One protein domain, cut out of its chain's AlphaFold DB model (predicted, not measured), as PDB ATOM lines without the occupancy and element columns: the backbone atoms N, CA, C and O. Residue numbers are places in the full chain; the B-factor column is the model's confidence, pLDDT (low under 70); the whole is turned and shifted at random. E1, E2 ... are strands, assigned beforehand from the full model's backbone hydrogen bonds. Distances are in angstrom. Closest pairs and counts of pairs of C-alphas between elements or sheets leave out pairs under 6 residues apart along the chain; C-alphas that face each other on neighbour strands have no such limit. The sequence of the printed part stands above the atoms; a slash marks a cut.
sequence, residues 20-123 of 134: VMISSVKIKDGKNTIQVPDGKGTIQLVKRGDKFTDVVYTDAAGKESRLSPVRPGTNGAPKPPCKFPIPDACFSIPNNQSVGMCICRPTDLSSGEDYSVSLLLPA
ATOM      1  N   VAL A  20     -20.160 -39.954  49.901       80.75
ATOM      2  CA  VAL A  20     -18.897 -39.283  49.602       80.75
ATOM      3  C   VAL A  20     -18.802 -38.057  50.491       80.75
ATOM      4  O   VAL A  20     -19.654 -37.174  50.439       80.75
ATOM      5  N   MET A  21     -17.756 -37.985  51.305       78.44
ATOM      6  CA  MET A  21     -17.495 -36.834  52.162       78.44
ATOM      7  C   MET A  21     -16.275 -36.081  51.644       78.44
ATOM      8  O   MET A  21     -15.192 -36.646  51.514       78.44
ATOM      9  N   ILE A  22     -16.457 -34.796  51.353       81.31
ATOM     10  CA  ILE A  22     -15.397 -33.877  50.948       81.31
ATOM     11  C   ILE A  22     -15.177 -32.914  52.109       81.31
ATOM     12  O   ILE A  22     -16.022 -32.066  52.396       81.31
ATOM     13  N   SER A  23     -14.055 -33.058  52.802       73.75
ATOM     14  CA  SER A  23     -13.677 -32.162  53.895       73.75
ATOM     15  C   SER A  23     -12.854 -30.985  53.366       73.75
ATOM     16  O   SER A  23     -12.051 -31.156  52.452       73.75
ATOM     17  N   SER A  24     -13.030 -29.806  53.969       73.19
ATOM     18  CA  SER A  24     -12.185 -28.619  53.745       73.19
ATOM     19  C   SER A  24     -12.178 -28.083  52.306       73.19
ATOM     20  O   SER A  24     -11.132 -27.827  51.710       73.19
ATOM     21  N   VAL A  25     -13.364 -27.890  51.737       84.44
ATOM     22  CA  VAL A  25     -13.565 -27.222  50.452       84.44
ATOM     23  C   VAL A  25     -13.615 -25.713  50.656       84.44
ATOM     24  O   VAL A  25     -14.472 -25.220  51.385       84.44
ATOM     25  N   LYS A  26     -12.756 -24.967  49.957       84.50
ATOM     26  CA  LYS A  26     -12.823 -23.502  49.947       84.50
ATOM     27  C   LYS A  26     -13.957 -23.018  49.049       84.50
ATOM     28  O   LYS A  26     -13.876 -23.183  47.832       84.50
ATOM     29  N   ILE A  27     -14.985 -22.406  49.633       87.19
ATOM     30  CA  ILE A  27     -16.127 -21.841  48.902       87.19
ATOM     31  C   ILE A  27     -16.195 -20.333  49.148       87.19
ATOM     32  O   ILE A  27     -16.449 -19.875  50.264       87.19
ATOM     33  N   LYS A  28     -15.998 -19.562  48.080       89.50
ATOM     34  CA  LYS A  28     -15.987 -18.091  48.091       89.50
ATOM     35  C   LYS A  28     -17.331 -17.548  47.629       89.50
ATOM     36  O   LYS A  28     -18.092 -18.279  47.005       89.50
ATOM     37  N   ASP A  29     -17.643 -16.281  47.884       90.69
ATOM     38  CA  ASP A  29     -18.831 -15.681  47.264       90.69
ATOM     39  C   ASP A  29     -18.715 -15.668  45.731       90.69
ATOM     40  O   ASP A  29     -17.637 -15.468  45.167       90.69
ATOM     41  N   GLY A  30     -19.838 -15.910  45.054       92.38
ATOM     42  CA  GLY A  30     -19.899 -16.101  43.607       92.38
ATOM     43  C   GLY A  30     -19.968 -17.573  43.191       92.38
ATOM     44  O   GLY A  30     -20.386 -18.442  43.958       92.38
ATOM     45  N   LYS A  31     -19.624 -17.845  41.928       95.00
ATOM     46  CA  LYS A  31     -19.681 -19.189  41.336       95.00
ATOM     47  C   LYS A  31     -18.476 -20.019  41.781       95.00
ATOM     48  O   LYS A  31     -17.339 -19.587  41.621       95.00
ATOM     49  N   ASN A  32     -18.729 -21.225  42.280       93.62
ATOM     50  CA  ASN A  32     -17.710 -22.183  42.694       93.62
ATOM     51  C   ASN A  32     -17.936 -23.519  41.991       93.62
ATOM     52  O   ASN A  32     -19.079 -23.909  41.748       93.62
ATOM     53  N   THR A  33     -16.840 -24.225  41.728       93.31
ATOM     54  CA  THR A  33     -16.849 -25.585  41.191       93.31
ATOM     55  C   THR A  33     -16.037 -26.478  42.117       93.31
ATOM     56  O   THR A  33     -14.867 -26.204  42.374       93.31
ATOM     57  N   ILE A  34     -16.656 -27.544  42.611       90.81
ATOM     58  CA  ILE A  34     -16.071 -28.506  43.540       90.81
ATOM     59  C   ILE A  34     -15.916 -29.827  42.798       90.81
ATOM     60  O   ILE A  34     -16.881 -30.350  42.243       90.81
ATOM     61  N   GLN A  35     -14.703 -30.365  42.774       90.25
ATOM     62  CA  GLN A  35     -14.434 -31.685  42.208       90.25
ATOM     63  C   GLN A  35     -14.894 -32.755  43.198       90.25
ATOM     64  O   GLN A  35     -14.516 -32.712  44.370       90.25
ATOM     65  N   VAL A  36     -15.702 -33.709  42.739       87.38
ATOM     66  CA  VAL A  36     -16.056 -34.869  43.557       87.38
ATOM     67  C   VAL A  36     -14.907 -35.881  43.477       87.38
ATOM     68  O   VAL A  36     -14.466 -36.194  42.366       87.38
ATOM     69  N   PRO A  37     -14.414 -36.402  44.617       84.25
ATOM     70  CA  PRO A  37     -13.370 -37.420  44.651       84.25
ATOM     71  C   PRO A  37     -13.671 -38.635  43.770       84.25
ATOM     72  O   PRO A  37     -14.816 -38.903  43.394       84.25
ATOM     73  N   ASP A  38     -12.614 -39.379  43.450       81.69
ATOM     74  CA  ASP A  38     -12.668 -40.602  42.639       81.69
ATOM     75  C   ASP A  38     -13.219 -40.390  41.219       81.69
ATOM     76  O   ASP A  38     -13.702 -41.325  40.582       81.69
ATOM     77  N   GLY A  39     -13.176 -39.148  40.722       80.19
ATOM     78  CA  GLY A  39     -13.657 -38.797  39.387       80.19
ATOM     79  C   GLY A  39     -15.168 -38.959  39.221       80.19
ATOM     80  O   GLY A  39     -15.637 -39.112  38.097       80.19
ATOM     81  N   LYS A  40     -15.941 -38.944  40.315       82.50
ATOM     82  CA  LYS A  40     -17.395 -39.171  40.272       82.50
ATOM     83  C   LYS A  40     -18.170 -38.024  39.619       82.50
ATOM     84  O   LYS A  40     -19.297 -38.241  39.187       82.50
ATOM     85  N   GLY A  41     -17.571 -36.838  39.507       89.75
ATOM     86  CA  GLY A  41     -18.186 -35.691  38.848       89.75
ATOM     87  C   GLY A  41     -17.715 -34.349  39.399       89.75
ATOM     88  O   GLY A  41     -16.691 -34.251  40.076       89.75
ATOM     89  N   THR A  42     -18.502 -33.307  39.143       92.31
ATOM     90  CA  THR A  42     -18.303 -31.959  39.689       92.31
ATOM     91  C   THR A  42     -19.596 -31.402  40.259       92.31
ATOM     92  O   THR A  42     -20.691 -31.801  39.870       92.31
ATOM     93  N   ILE A  43     -19.473 -30.460  41.185       92.94
ATOM     94  CA  ILE A  43     -20.590 -29.699  41.731       92.94
ATOM     95  C   ILE A  43     -20.330 -28.235  41.429       92.94
ATOM     96  O   ILE A  43     -19.325 -27.680  41.869       92.94
ATOM     97  N   GLN A  44     -21.244 -27.596  40.719       94.75
ATOM     98  CA  GLN A  44     -21.278 -26.149  40.582       94.75
ATOM     99  C   GLN A  44     -22.313 -25.581  41.538       94.75
ATOM    100  O   GLN A  44     -23.390 -26.145  41.699       94.75
ATOM    101  N   LEU A  45     -21.982 -24.468  42.179       94.44
ATOM    102  CA  LEU A  45     -22.899 -23.745  43.049       94.44
ATOM    103  C   LEU A  45     -22.549 -22.262  43.087       94.44
ATOM    104  O   LEU A  45     -21.429 -21.860  42.765       94.44
ATOM    105  N   VAL A  46     -23.502 -21.442  43.511       93.62
ATOM    106  CA  VAL A  46     -23.306 -20.014  43.748       93.62
ATOM    107  C   VAL A  46     -23.477 -19.738  45.233       93.62
ATOM    108  O   VAL A  46     -24.534 -20.006  45.796       93.62
ATOM    109  N   LYS A  47     -22.445 -19.185  45.870       91.06
ATOM    110  CA  LYS A  47     -22.518 -18.714  47.255       91.06
ATOM    111  C   LYS A  47     -22.839 -17.220  47.273       91.06
ATOM    112  O   LYS A  47     -22.252 -16.446  46.515       91.06
ATOM    113  N   ARG A  48     -23.776 -16.817  48.131       89.88
ATOM    114  CA  ARG A  48     -24.096 -15.413  48.433       89.88
ATOM    115  C   ARG A  48     -24.250 -15.247  49.941       89.88
ATOM    116  O   ARG A  48     -25.311 -15.553  50.488       89.88
ATOM    117  N   GLY A  49     -23.196 -14.790  50.614       85.44
ATOM    118  CA  GLY A  49     -23.172 -14.721  52.075       85.44
ATOM    119  C   GLY A  49     -23.236 -16.128  52.671       85.44
ATOM    120  O   GLY A  49     -22.370 -16.951  52.389       85.44
ATOM    121  N   ASP A  50     -24.274 -16.428  53.449       78.81
ATOM    122  CA  ASP A  50     -24.492 -17.756  54.049       78.81
ATOM    123  C   ASP A  50     -25.408 -18.675  53.223       78.81
ATOM    124  O   ASP A  50     -25.759 -19.766  53.671       78.81
ATOM    125  N   LYS A  51     -25.821 -18.248  52.022       84.94
ATOM    126  CA  LYS A  51     -26.740 -19.005  51.162       84.94
ATOM    127  C   LYS A  51     -26.029 -19.634  49.973       84.94
ATOM    128  O   LYS A  51     -25.127 -19.031  49.392       84.94
ATOM    129  N   PHE A  52     -26.520 -20.802  49.566       89.69
ATOM    130  CA  PHE A  52     -26.079 -21.518  48.373       89.69
ATOM    131  C   PHE A  52     -27.251 -21.660  47.395       89.69
ATOM    132  O   PHE A  52     -28.352 -22.044  47.785       89.69
ATOM    133  N   THR A  53     -27.033 -21.323  46.127       91.56
ATOM    134  CA  THR A  53     -28.034 -21.410  45.054       91.56
ATOM    135  C   THR A  53     -27.423 -22.005  43.790       91.56
ATOM    136  O   THR A  53     -26.214 -22.217  43.721       91.56
ATOM    137  N   ASP A  54     -28.264 -22.282  42.789       92.50
ATOM    138  CA  ASP A  54     -27.843 -22.785  41.472       92.50
ATOM    139  C   ASP A  54     -26.936 -24.016  41.553       92.50
ATOM    140  O   ASP A  54     -25.941 -24.133  40.839       92.50
ATOM    141  N   VAL A  55     -27.298 -24.932  42.452       92.69
ATOM    142  CA  VAL A  55     -26.536 -26.151  42.689       92.69
ATOM    143  C   VAL A  55     -26.785 -27.133  41.547       92.69
ATOM    144  O   VAL A  55     -27.916 -27.564  41.308       92.69
ATOM    145  N   VAL A  56     -25.722 -27.486  40.836       93.81
ATOM    146  CA  VAL A  56     -25.735 -28.420  39.709       93.81
ATOM    147  C   VAL A  56     -24.666 -29.470  39.945       93.81
ATOM    148  O   VAL A  56     -23.497 -29.142  40.125       93.81
ATOM    149  N   TYR A  57     -25.067 -30.734  39.931       91.56
ATOM    150  CA  TYR A  57     -24.148 -31.862  39.915       91.56
ATOM    151  C   TYR A  57     -23.967 -32.344  38.478       91.56
ATOM    152  O   TYR A  57     -24.950 -32.642  37.805       91.56
ATOM    153  N   THR A  58     -22.729 -32.443  38.017       91.56
ATOM    154  CA  THR A  58     -22.376 -33.032  36.724       91.56
ATOM    155  C   THR A  58     -21.681 -34.355  36.994       91.56
ATOM    156  O   THR A  58     -20.627 -34.356  37.625       91.56
ATOM    157  N   ASP A  59     -22.256 -35.471  36.554       87.75
ATOM    158  CA  ASP A  59     -21.649 -36.789  36.762       87.75
ATOM    159  C   ASP A  59     -20.380 -37.002  35.912       87.75
ATOM    160  O   ASP A  59     -20.029 -36.192  35.050       87.75
ATOM    161  N   ALA A  60     -19.683 -38.116  36.145       86.44
ATOM    162  CA  ALA A  60     -18.492 -38.506  35.387       86.44
ATOM    163  C   ALA A  60     -18.728 -38.653  33.867       86.44
ATOM    164  O   ALA A  60     -17.778 -38.586  33.090       86.44
ATOM    165  N   ALA A  61     -19.978 -38.861  33.436       86.62
ATOM    166  CA  ALA A  61     -20.362 -38.949  32.029       86.62
ATOM    167  C   ALA A  61     -20.724 -37.577  31.423       86.62
ATOM    168  O   ALA A  61     -21.046 -37.501  30.237       86.62
ATOM    169  N   GLY A  62     -20.668 -36.498  32.211       86.12
ATOM    170  CA  GLY A  62     -21.000 -35.141  31.784       86.12
ATOM    171  C   GLY A  62     -22.489 -34.802  31.876       86.12
ATOM    172  O   GLY A  62     -22.901 -33.747  31.395       86.12
ATOM    173  N   LYS A  63     -23.322 -35.658  32.478       87.69
ATOM    174  CA  LYS A  63     -24.751 -35.384  32.639       87.69
ATOM    175  C   LYS A  63     -24.977 -34.442  33.814       87.69
ATOM    176  O   LYS A  63     -24.661 -34.760  34.960       87.69
ATOM    177  N   GLU A  64     -25.603 -33.309  33.530       91.31
ATOM    178  CA  GLU A  64     -25.970 -32.323  34.540       91.31
ATOM    179  C   GLU A  64     -27.306 -32.660  35.214       91.31
ATOM    180  O   GLU A  64     -28.282 -33.059  34.576       91.31
ATOM    181  N   SER A  65     -27.352 -32.483  36.529       89.62
ATOM    182  CA  SER A  65     -28.523 -32.657  37.380       89.62
ATOM    183  C   SER A  65     -28.646 -31.446  38.295       89.62
ATOM    184  O   SER A  65     -27.817 -31.231  39.180       89.62
ATOM    185  N   ARG A  66     -29.687 -30.637  38.084       91.19
ATOM    186  CA  ARG A  66     -29.964 -29.479  38.938       91.19
ATOM    187  C   ARG A  66     -30.575 -29.948  40.252       91.19
ATOM    188  O   ARG A  66     -31.598 -30.634  40.255       91.19
ATOM    189  N   LEU A  67     -29.948 -29.571  41.356       90.44
ATOM    190  CA  LEU A  67     -30.397 -29.925  42.693       90.44
ATOM    191  C   LEU A  67     -31.249 -28.788  43.259       90.44
ATOM    192  O   LEU A  67     -30.969 -27.608  43.045       90.44
ATOM    193  N   SER A  68     -32.316 -29.148  43.964       89.38
ATOM    194  CA  SER A  68     -33.206 -28.201  44.637       89.38
ATOM    195  C   SER A  68     -33.020 -28.272  46.147       89.38
ATOM    196  O   SER A  68     -32.727 -29.358  46.652       89.38
ATOM    197  N   PRO A  69     -33.194 -27.152  46.875       88.94
ATOM    198  CA  PRO A  69     -33.102 -27.144  48.327       88.94
ATOM    199  C   PRO A  69     -34.089 -28.132  48.949       88.94
ATOM    200  O   PRO A  69     -35.269 -28.159  48.592       88.94
ATOM    201  N   VAL A  70     -33.612 -28.929  49.898       86.56
ATOM    202  CA  VAL A  70     -34.420 -29.884  50.662       86.56
ATOM    203  C   VAL A  70     -33.994 -29.879  52.122       86.56
ATOM    204  O   VAL A  70     -32.932 -29.377  52.492       86.56
ATOM    205  N   ARG A  71     -34.824 -30.464  52.987       81.00
ATOM    206  CA  ARG A  71     -34.456 -30.639  54.393       81.00
ATOM    207  C   ARG A  71     -33.371 -31.724  54.518       81.00
ATOM    208  O   ARG A  71     -33.441 -32.723  53.795       81.00
ATOM    209  N   PRO A  72     -32.404 -31.583  55.442       77.75
ATOM    210  CA  PRO A  72     -31.421 -32.633  55.709       77.75
ATOM    211  C   PRO A  72     -32.095 -33.978  56.013       77.75
ATOM    212  O   PRO A  72     -33.069 -34.020  56.768       77.75
ATOM    213  N   GLY A  73     -31.586 -35.073  55.443       74.88
ATOM    214  CA  GLY A  73     -32.160 -36.413  55.629       74.88
ATOM    215  C   GLY A  73     -33.479 -36.668  54.889       74.88
ATOM    216  O   GLY A  73     -34.129 -37.676  55.155       74.88
ATOM    217  N   THR A  74     -33.904 -35.777  53.986       74.88
ATOM    218  CA  THR A  74     -35.117 -35.960  53.169       74.88
ATOM    219  C   THR A  74     -34.768 -36.094  51.692       74.88
ATOM    220  O   THR A  74     -33.778 -35.532  51.231       74.88
ATOM    221  N   ASN A  75     -35.583 -36.833  50.931       71.44
ATOM    222  CA  ASN A  75     -35.463 -36.953  49.471       71.44
ATOM    223  C   ASN A  75     -34.048 -37.320  48.971       71.44
ATOM    224  O   ASN A  75     -33.588 -36.762  47.976       71.44
ATOM    225  N   GLY A  76     -33.350 -38.230  49.659       71.31
ATOM    226  CA  GLY A  76     -31.992 -38.658  49.299       71.31
ATOM    227  C   GLY A  76     -30.875 -37.687  49.695       71.31
ATOM    228  O   GLY A  76     -29.709 -37.983  49.457       71.31
ATOM    229  N   ALA A  77     -31.181 -36.546  50.322       76.12
ATOM    230  CA  ALA A  77     -30.148 -35.715  50.927       76.12
ATOM    231  C   ALA A  77     -29.560 -36.433  52.152       76.12
ATOM    232  O   ALA A  77     -30.325 -36.816  53.047       76.12
ATOM    233  N   PRO A  78     -28.227 -36.599  52.230       73.88
ATOM    234  CA  PRO A  78     -27.608 -37.212  53.394       73.88
ATOM    235  C   PRO A  78     -27.904 -36.375  54.644       73.88
ATOM    236  O   PRO A  78     -28.151 -35.171  54.565       73.88
ATOM    237  N   LYS A  79     -27.894 -36.998  55.825       71.06
ATOM    238  CA  LYS A  79     -27.893 -36.261  57.094       71.06
ATOM    239  C   LYS A  79     -26.431 -36.015  57.459       71.06
ATOM    240  O   LYS A  79     -25.785 -36.941  57.948       71.06
ATOM    241  N   PRO A  80     -25.872 -34.827  57.184       66.19
ATOM    242  CA  PRO A  80     -24.453 -34.634  57.386       66.19
ATOM    243  C   PRO A  80     -24.167 -34.579  58.901       66.19
ATOM    244  O   PRO A  80     -25.020 -34.111  59.668       66.19
ATOM    245  N   PRO A  81     -22.993 -35.039  59.368       64.88
ATOM    246  CA  PRO A  81     -22.631 -35.098  60.791       64.88
ATOM    247  C   PRO A  81     -22.282 -33.715  61.374       64.88
ATOM    248  O   PRO A  81     -21.357 -33.555  62.165       64.88
ATOM    249  N   CYS A  82     -22.988 -32.674  60.948       66.94
ATOM    250  CA  CYS A  82     -22.620 -31.294  61.210       66.94
ATOM    251  C   CYS A  82     -23.218 -30.827  62.525       66.94
ATOM    252  O   CYS A  82     -24.432 -30.856  62.713       66.94
ATOM    253  N   LYS A  83     -22.346 -30.355  63.420       66.31
ATOM    254  CA  LYS A  83     -22.731 -29.822  64.730       66.31
ATOM    255  C   LYS A  83     -23.676 -28.620  64.608       66.31
ATOM    256  O   LYS A  83     -24.576 -28.470  65.426       66.31
ATOM    257  N   PHE A  84     -23.497 -27.812  63.560       66.06
ATOM    258  CA  PHE A  84     -24.346 -26.670  63.231       66.06
ATOM    259  C   PHE A  84     -24.802 -26.772  61.769       66.06
ATOM    260  O   PHE A  84     -24.068 -26.366  60.863       66.06
ATOM    261  N   PRO A  85     -25.975 -27.374  61.504       64.94
ATOM    262  CA  PRO A  85     -26.512 -27.450  60.155       64.94
ATOM    263  C   PRO A  85     -26.917 -26.051  59.679       64.94
ATOM    264  O   PRO A  85     -27.627 -25.328  60.377       64.94
ATOM    265  N   ILE A  86     -26.480 -25.679  58.478       72.31
ATOM    266  CA  ILE A  86     -26.927 -24.444  57.834       72.31
ATOM    267  C   ILE A  86     -28.324 -24.715  57.248       72.31
ATOM    268  O   ILE A  86     -28.487 -25.701  56.516       72.31
ATOM    269  N   PRO A  87     -29.344 -23.895  57.562       67.56
ATOM    270  CA  PRO A  87     -30.647 -24.024  56.920       67.56
ATOM    271  C   PRO A  87     -30.491 -23.827  55.407       67.56
ATOM    272  O   PRO A  87     -29.728 -22.974  54.964       67.56
ATOM    273  N   ASP A  88     -31.189 -24.637  54.613       72.25
ATOM    274  CA  ASP A  88     -31.158 -24.584  53.142       72.25
ATOM    275  C   ASP A  88     -29.792 -24.889  52.493       72.25
ATOM    276  O   ASP A  88     -29.559 -24.552  51.335       72.25
ATOM    277  N   ALA A  89     -28.886 -25.563  53.208       83.75
ATOM    278  CA  ALA A  89     -27.606 -26.018  52.658       83.75
ATOM    279  C   ALA A  89     -27.621 -27.480  52.184       83.75
ATOM    280  O   ALA A  89     -26.573 -28.028  51.838       83.75
ATOM    281  N   CYS A  90     -28.794 -28.113  52.173       88.19
ATOM    282  CA  CYS A  90     -29.008 -29.445  51.626       88.19
ATOM    283  C   CYS A  90     -29.803 -29.364  50.328       88.19
ATOM    284  O   CYS A  90     -30.784 -28.631  50.234       88.19
ATOM    285  N   PHE A  91     -29.390 -30.148  49.342       90.69
ATOM    286  CA  PHE A  91     -29.938 -30.148  48.000       90.69
ATOM    287  C   PHE A  91     -30.100 -31.582  47.511       90.69
ATOM    288  O   PHE A  91     -29.246 -32.423  47.773       90.69
ATOM    289  N   SER A  92     -31.164 -31.873  46.773       89.56
ATOM    290  CA  SER A  92     -31.305 -33.156  46.085       89.56
ATOM    291  C   SER A  92     -32.032 -33.002  44.756       89.56
ATOM    292  O   SER A  92     -32.581 -31.936  44.454       89.56
ATOM    293  N   ILE A  93     -31.995 -34.039  43.918       86.88
ATOM    294  CA  ILE A  93     -32.766 -34.025  42.673       86.88
ATOM    295  C   ILE A  93     -34.261 -34.040  43.037       86.88
ATOM    296  O   ILE A  93     -34.709 -34.913  43.789       86.88
ATOM    297  N   PRO A  94     -35.072 -33.110  42.497       79.06
ATOM    298  CA  PRO A  94     -36.511 -33.113  42.724       79.06
ATOM    299  C   PRO A  94     -37.122 -34.458  42.350       79.06
ATOM    300  O   PRO A  94     -36.898 -34.964  41.250       79.06
ATOM    301  N   ASN A  95     -37.919 -35.021  43.258       72.81
ATOM    302  CA  ASN A  95     -38.638 -36.281  43.051       72.81
ATOM    303  C   ASN A  95     -37.735 -37.495  42.764       72.81
ATOM    304  O   ASN A  95     -38.232 -38.537  42.342       72.81
ATOM    305  N   ASN A  96     -36.422 -37.386  42.989       70.06
ATOM    306  CA  ASN A  96     -35.489 -38.472  42.746       70.06
ATOM    307  C   ASN A  96     -34.394 -38.491  43.819       70.06
ATOM    308  O   ASN A  96     -33.521 -37.634  43.870       70.06
ATOM    309  N   GLN A  97     -34.413 -39.520  44.662       71.31
ATOM    310  CA  GLN A  97     -33.483 -39.674  45.786       71.31
ATOM    311  C   GLN A  97     -32.083 -40.153  45.356       71.31
ATOM    312  O   GLN A  97     -31.308 -40.602  46.193       71.31
ATOM    313  N   SER A  98     -31.765 -40.099  44.056       76.31
ATOM    314  CA  SER A  98     -30.513 -40.635  43.511       76.31
ATOM    315  C   SER A  98     -29.291 -39.790  43.834       76.31
ATOM    316  O   SER A  98     -28.219 -40.342  44.032       76.31
ATOM    317  N   VAL A  99     -29.434 -38.463  43.858       84.38
ATOM    318  CA  VAL A  99     -28.331 -37.555  44.181       84.38
ATOM    319  C   VAL A  99     -28.799 -36.566  45.227       84.38
ATOM    320  O   VAL A  99     -29.779 -35.844  45.021       84.38
ATOM    321  N   GLY A 100     -28.066 -36.521  46.329       87.81
ATOM    322  CA  GLY A 100     -28.255 -35.554  47.391       87.81
ATOM    323  C   GLY A 100     -26.918 -35.011  47.851       87.81
ATOM    324  O   GLY A 100     -25.908 -35.705  47.819       87.81
ATOM    325  N   MET A 101     -26.892 -33.768  48.297       87.00
ATOM    326  CA  MET A 101     -25.719 -33.193  48.925       87.00
ATOM    327  C   MET A 101     -26.105 -32.244  50.042       87.00
ATOM    328  O   MET A 101     -27.149 -31.608  49.989       87.00
ATOM    329  N   CYS A 102     -25.239 -32.117  51.032       87.94
ATOM    330  CA  CYS A 102     -25.364 -31.133  52.088       87.94
ATOM    331  C   CYS A 102     -24.024 -30.456  52.331       87.94
ATOM    332  O   CYS A 102     -22.987 -31.117  52.385       87.94
ATOM    333  N   ILE A 103     -24.064 -29.140  52.492       87.06
ATOM    334  CA  ILE A 103     -22.910 -28.298  52.778       87.06
ATOM    335  C   ILE A 103     -22.953 -27.921  54.253       87.06
ATOM    336  O   ILE A 103     -23.995 -27.556  54.796       87.06
ATOM    337  N   CYS A 104     -21.800 -27.981  54.896       81.06
ATOM    338  CA  CYS A 104     -21.642 -27.652  56.294       81.06
ATOM    339  C   CYS A 104     -20.470 -26.717  56.509       81.06
ATOM    340  O   CYS A 104     -19.423 -26.850  55.879       81.06
ATOM    341  N   ARG A 105     -20.641 -25.794  57.453       75.75
ATOM    342  CA  ARG A 105     -19.550 -24.965  57.949       75.75
ATOM    343  C   ARG A 105     -18.883 -25.692  59.131       75.75
ATOM    344  O   ARG A 105     -19.566 -25.956  60.120       75.75
ATOM    345  N   PRO A 106     -17.590 -26.040  59.052       65.31
ATOM    346  CA  PRO A 106     -16.814 -26.479  60.198       65.31
ATOM    347  C   PRO A 106     -16.748 -25.329  61.203       65.31
ATOM    348  O   PRO A 106     -16.312 -24.229  60.878       65.31
ATOM    349  N   THR A 107     -17.207 -25.569  62.428       58.88
ATOM    350  CA  THR A 107     -17.206 -24.550  63.490       58.88
ATOM    351  C   THR A 107     -15.841 -24.291  64.103       58.88
ATOM    352  O   THR A 107     -15.694 -23.338  64.861       58.88
ATOM    353  N   ASP A 108     -14.855 -25.115  63.754       53.34
ATOM    354  CA  ASP A 108     -13.517 -25.080  64.337       53.34
ATOM    355  C   ASP A 108     -12.492 -24.374  63.424       53.34
ATOM    356  O   ASP A 108     -11.339 -24.203  63.812       53.34
ATOM    357  N   LEU A 109     -12.892 -23.944  62.217       53.62
ATOM    358  CA  LEU A 109     -12.019 -23.236  61.275       53.62
ATOM    359  C   LEU A 109     -12.343 -21.738  61.266       53.62
ATOM    360  O   LEU A 109     -13.431 -21.307  60.888       53.62
ATOM    361  N   SER A 110     -11.357 -20.937  61.665       50.31
ATOM    362  CA  SER A 110     -11.420 -19.477  61.805       50.31
ATOM    363  C   SER A 110     -11.567 -18.707  60.483       50.31
ATOM    364  O   SER A 110     -11.750 -17.493  60.511       50.31
ATOM    365  N   SER A 111     -11.496 -19.379  59.330       57.38
ATOM    366  CA  SER A 111     -11.454 -18.739  58.010       57.38
ATOM    367  C   SER A 111     -12.832 -18.459  57.394       57.38
ATOM    368  O   SER A 111     -12.900 -17.682  56.451       57.38
ATOM    369  N   GLY A 112     -13.929 -19.077  57.855       61.25
ATOM    370  CA  GLY A 112     -15.282 -18.906  57.280       61.25
ATOM    371  C   GLY A 112     -15.453 -19.338  55.806       61.25
ATOM    372  O   GLY A 112     -16.571 -19.333  55.279       61.25
ATOM    373  N   GLU A 113     -14.361 -19.727  55.148       69.56
ATOM    374  CA  GLU A 113     -14.274 -20.098  53.735       69.56
ATOM    375  C   GLU A 113     -14.132 -21.606  53.531       69.56
ATOM    376  O   GLU A 113     -14.405 -22.089  52.435       69.56
ATOM    377  N   ASP A 114     -13.721 -22.349  54.556       80.25
ATOM    378  CA  ASP A 114     -13.611 -23.803  54.508       80.25
ATOM    379  C   ASP A 114     -14.969 -24.437  54.842       80.25
ATOM    380  O   ASP A 114     -15.568 -24.107  55.860       80.25
ATOM    381  N   TYR A 115     -15.462 -25.344  53.998       81.62
ATOM    382  CA  TYR A 115     -16.736 -26.059  54.151       81.62
ATOM    383  C   TYR A 115     -16.524 -27.568  54.016       81.62
ATOM    384  O   TYR A 115     -15.625 -28.019  53.311       81.62
ATOM    385  N   SER A 116     -17.366 -28.377  54.653       82.31
ATOM    386  CA  SER A 116     -17.468 -29.806  54.351       82.31
ATOM    387  C   SER A 116     -18.715 -30.080  53.519       82.31
ATOM    388  O   SER A 116     -19.773 -29.496  53.746       82.31
ATOM    389  N   VAL A 117     -18.593 -30.959  52.530       84.19
ATOM    390  CA  VAL A 117     -19.691 -31.352  51.648       84.19
ATOM    391  C   VAL A 117     -19.899 -32.852  51.777       84.19
ATOM    392  O   VAL A 117     -18.992 -33.635  51.519       84.19
ATOM    393  N   SER A 118     -21.093 -33.256  52.197       84.56
ATOM    394  CA  SER A 118     -21.516 -34.658  52.193       84.56
ATOM    395  C   SER A 118     -22.392 -34.896  50.978       84.56
ATOM    396  O   SER A 118     -23.329 -34.135  50.756       84.56
ATOM    397  N   LEU A 119     -22.106 -35.931  50.203       84.38
ATOM    398  CA  LEU A 119     -22.840 -36.310  49.007       84.38
ATOM    399  C   LEU A 119     -23.330 -37.744  49.118       84.38
ATOM    400  O   LEU A 119     -22.586 -38.623  49.535       84.38
ATOM    401  N   LEU A 120     -24.550 -37.966  48.659       84.50
ATOM    402  CA  LEU A 120     -25.072 -39.270  48.308       84.50
ATOM    403  C   LEU A 120     -25.142 -39.322  46.786       84.50
ATOM    404  O   LEU A 120     -25.861 -38.531  46.175       84.50
ATOM    405  N   LEU A 121     -24.361 -40.209  46.181       81.25
ATOM    406  CA  LEU A 121     -24.328 -40.405  44.735       81.25
ATOM    407  C   LEU A 121     -24.735 -41.838  44.408       81.25
ATOM    408  O   LEU A 121     -24.406 -42.740  45.182       81.25
ATOM    409  N   PRO A 122     -25.359 -42.094  43.246       73.31
ATOM    410  CA  PRO A 122     -25.430 -43.454  42.759       73.31
ATOM    411  C   PRO A 122     -23.988 -43.909  42.536       73.31
ATOM    412  O   PRO A 122     -23.174 -43.192  41.945       73.31
ATOM    413  N   ALA A 123     -23.636 -45.085  43.041       63.00
ATOM    414  CA  ALA A 123     -22.398 -45.722  42.658       63.00
ATOM    415  C   ALA A 123     -22.413 -45.799  41.135       63.00
ATOM    416  O   ALA A 123     -23.393 -46.244  40.533       63.00
TER     417      ALA A 123
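Overview. This is residues 20 to 123 of the 134 residues of an uncharacterized protein of Paraflavitalea soli (UniProt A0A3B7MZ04). The model is a sandwich of two twisted four-stranded sheets face to face, E1 E8 E7 E6 and E2 E3 E4 E5, their strands crossed at 45 degrees. A long loop, residues 67 to 84, leads from E5 to E6, and its residues 68 to 69 pair with E6. The printed part has 104 residues, with no named helix and eight named strands, E1 to E8 along the chain; the class is all strand, and both sheets are antiparallel in the orders just named. The whole is compact, with a radius of gyration of the C-alphas of 12.4 A, and only just elongated, spanning 36 by 24 by 23 A.

Along the chain. In one sheet, E1 is residues 20 to 26, 16.9 A long, beginning at C-alpha 20 (-18.897, -39.283, 49.602). E8, residues 114 to 122, measures 25.8 A and ends at C-alpha 122 (-25.430, -43.454, 42.759). E7, residues 96 to 104, measures 22.2 A and bends by 60 degrees at residue 99; E6, residues 85 to 93, measures 19.7 A and bends by 61 degrees at residue 88. In the other sheet, E2 is residues 30 to 36, 19.2 A; E3 is residues 41 to 48, 23.2 A; E4 is residues 51 to 59, 23.4 A, and bends by 56 degrees at residue 54; E5 is residues 64 to 66, 6.6 A.

Arrangement. In the sheet E1 E8 E7 E6, the edge strands are E1 and E6. E1 and E8 are antiparallel at 152 degrees, with N 22 and O 117 2.8 A apart, within hydrogen-bond range. E7 and E8 form a hairpin, with N 102 and O 118 at 2.8 A, and E6 and E7 another, with N 91 and O 101 at 2.8 A; E6 E7 E8 is a meander, each strand the antiparallel neighbour of the one before. E2 E3 E4 E5 is also a meander, with N 34 and O 43 at 2.8 A between E2 and E3, N 44 and O 56 at 2.8 A between E3 and E4, and N 57 and O 65 at 2.9 A between E4 and E5. Across the sandwich, the parts that face each other are 9.9 A centre to centre. The closest C-alphas of E4 and E6 are those of Phe 52 and Ala 89, 6.4 A. E4 and E7 are near each other, with 5 pairs of C-alphas within 10 A. E3 and E8, for instance, are apart.

Size, cuts and confidence. The two C-alphas farthest apart, those of Asn 95 and Ser 110, are 37.1 A apart. The printed part has no cut. The link E5 to E6, 18 residues, is long; E7 to E8, 9 residues, is short but not tight. The mean pLDDT of the printed part is 81.1; residues 80 to 85, 87, 106 to 113 and 123 are under 70.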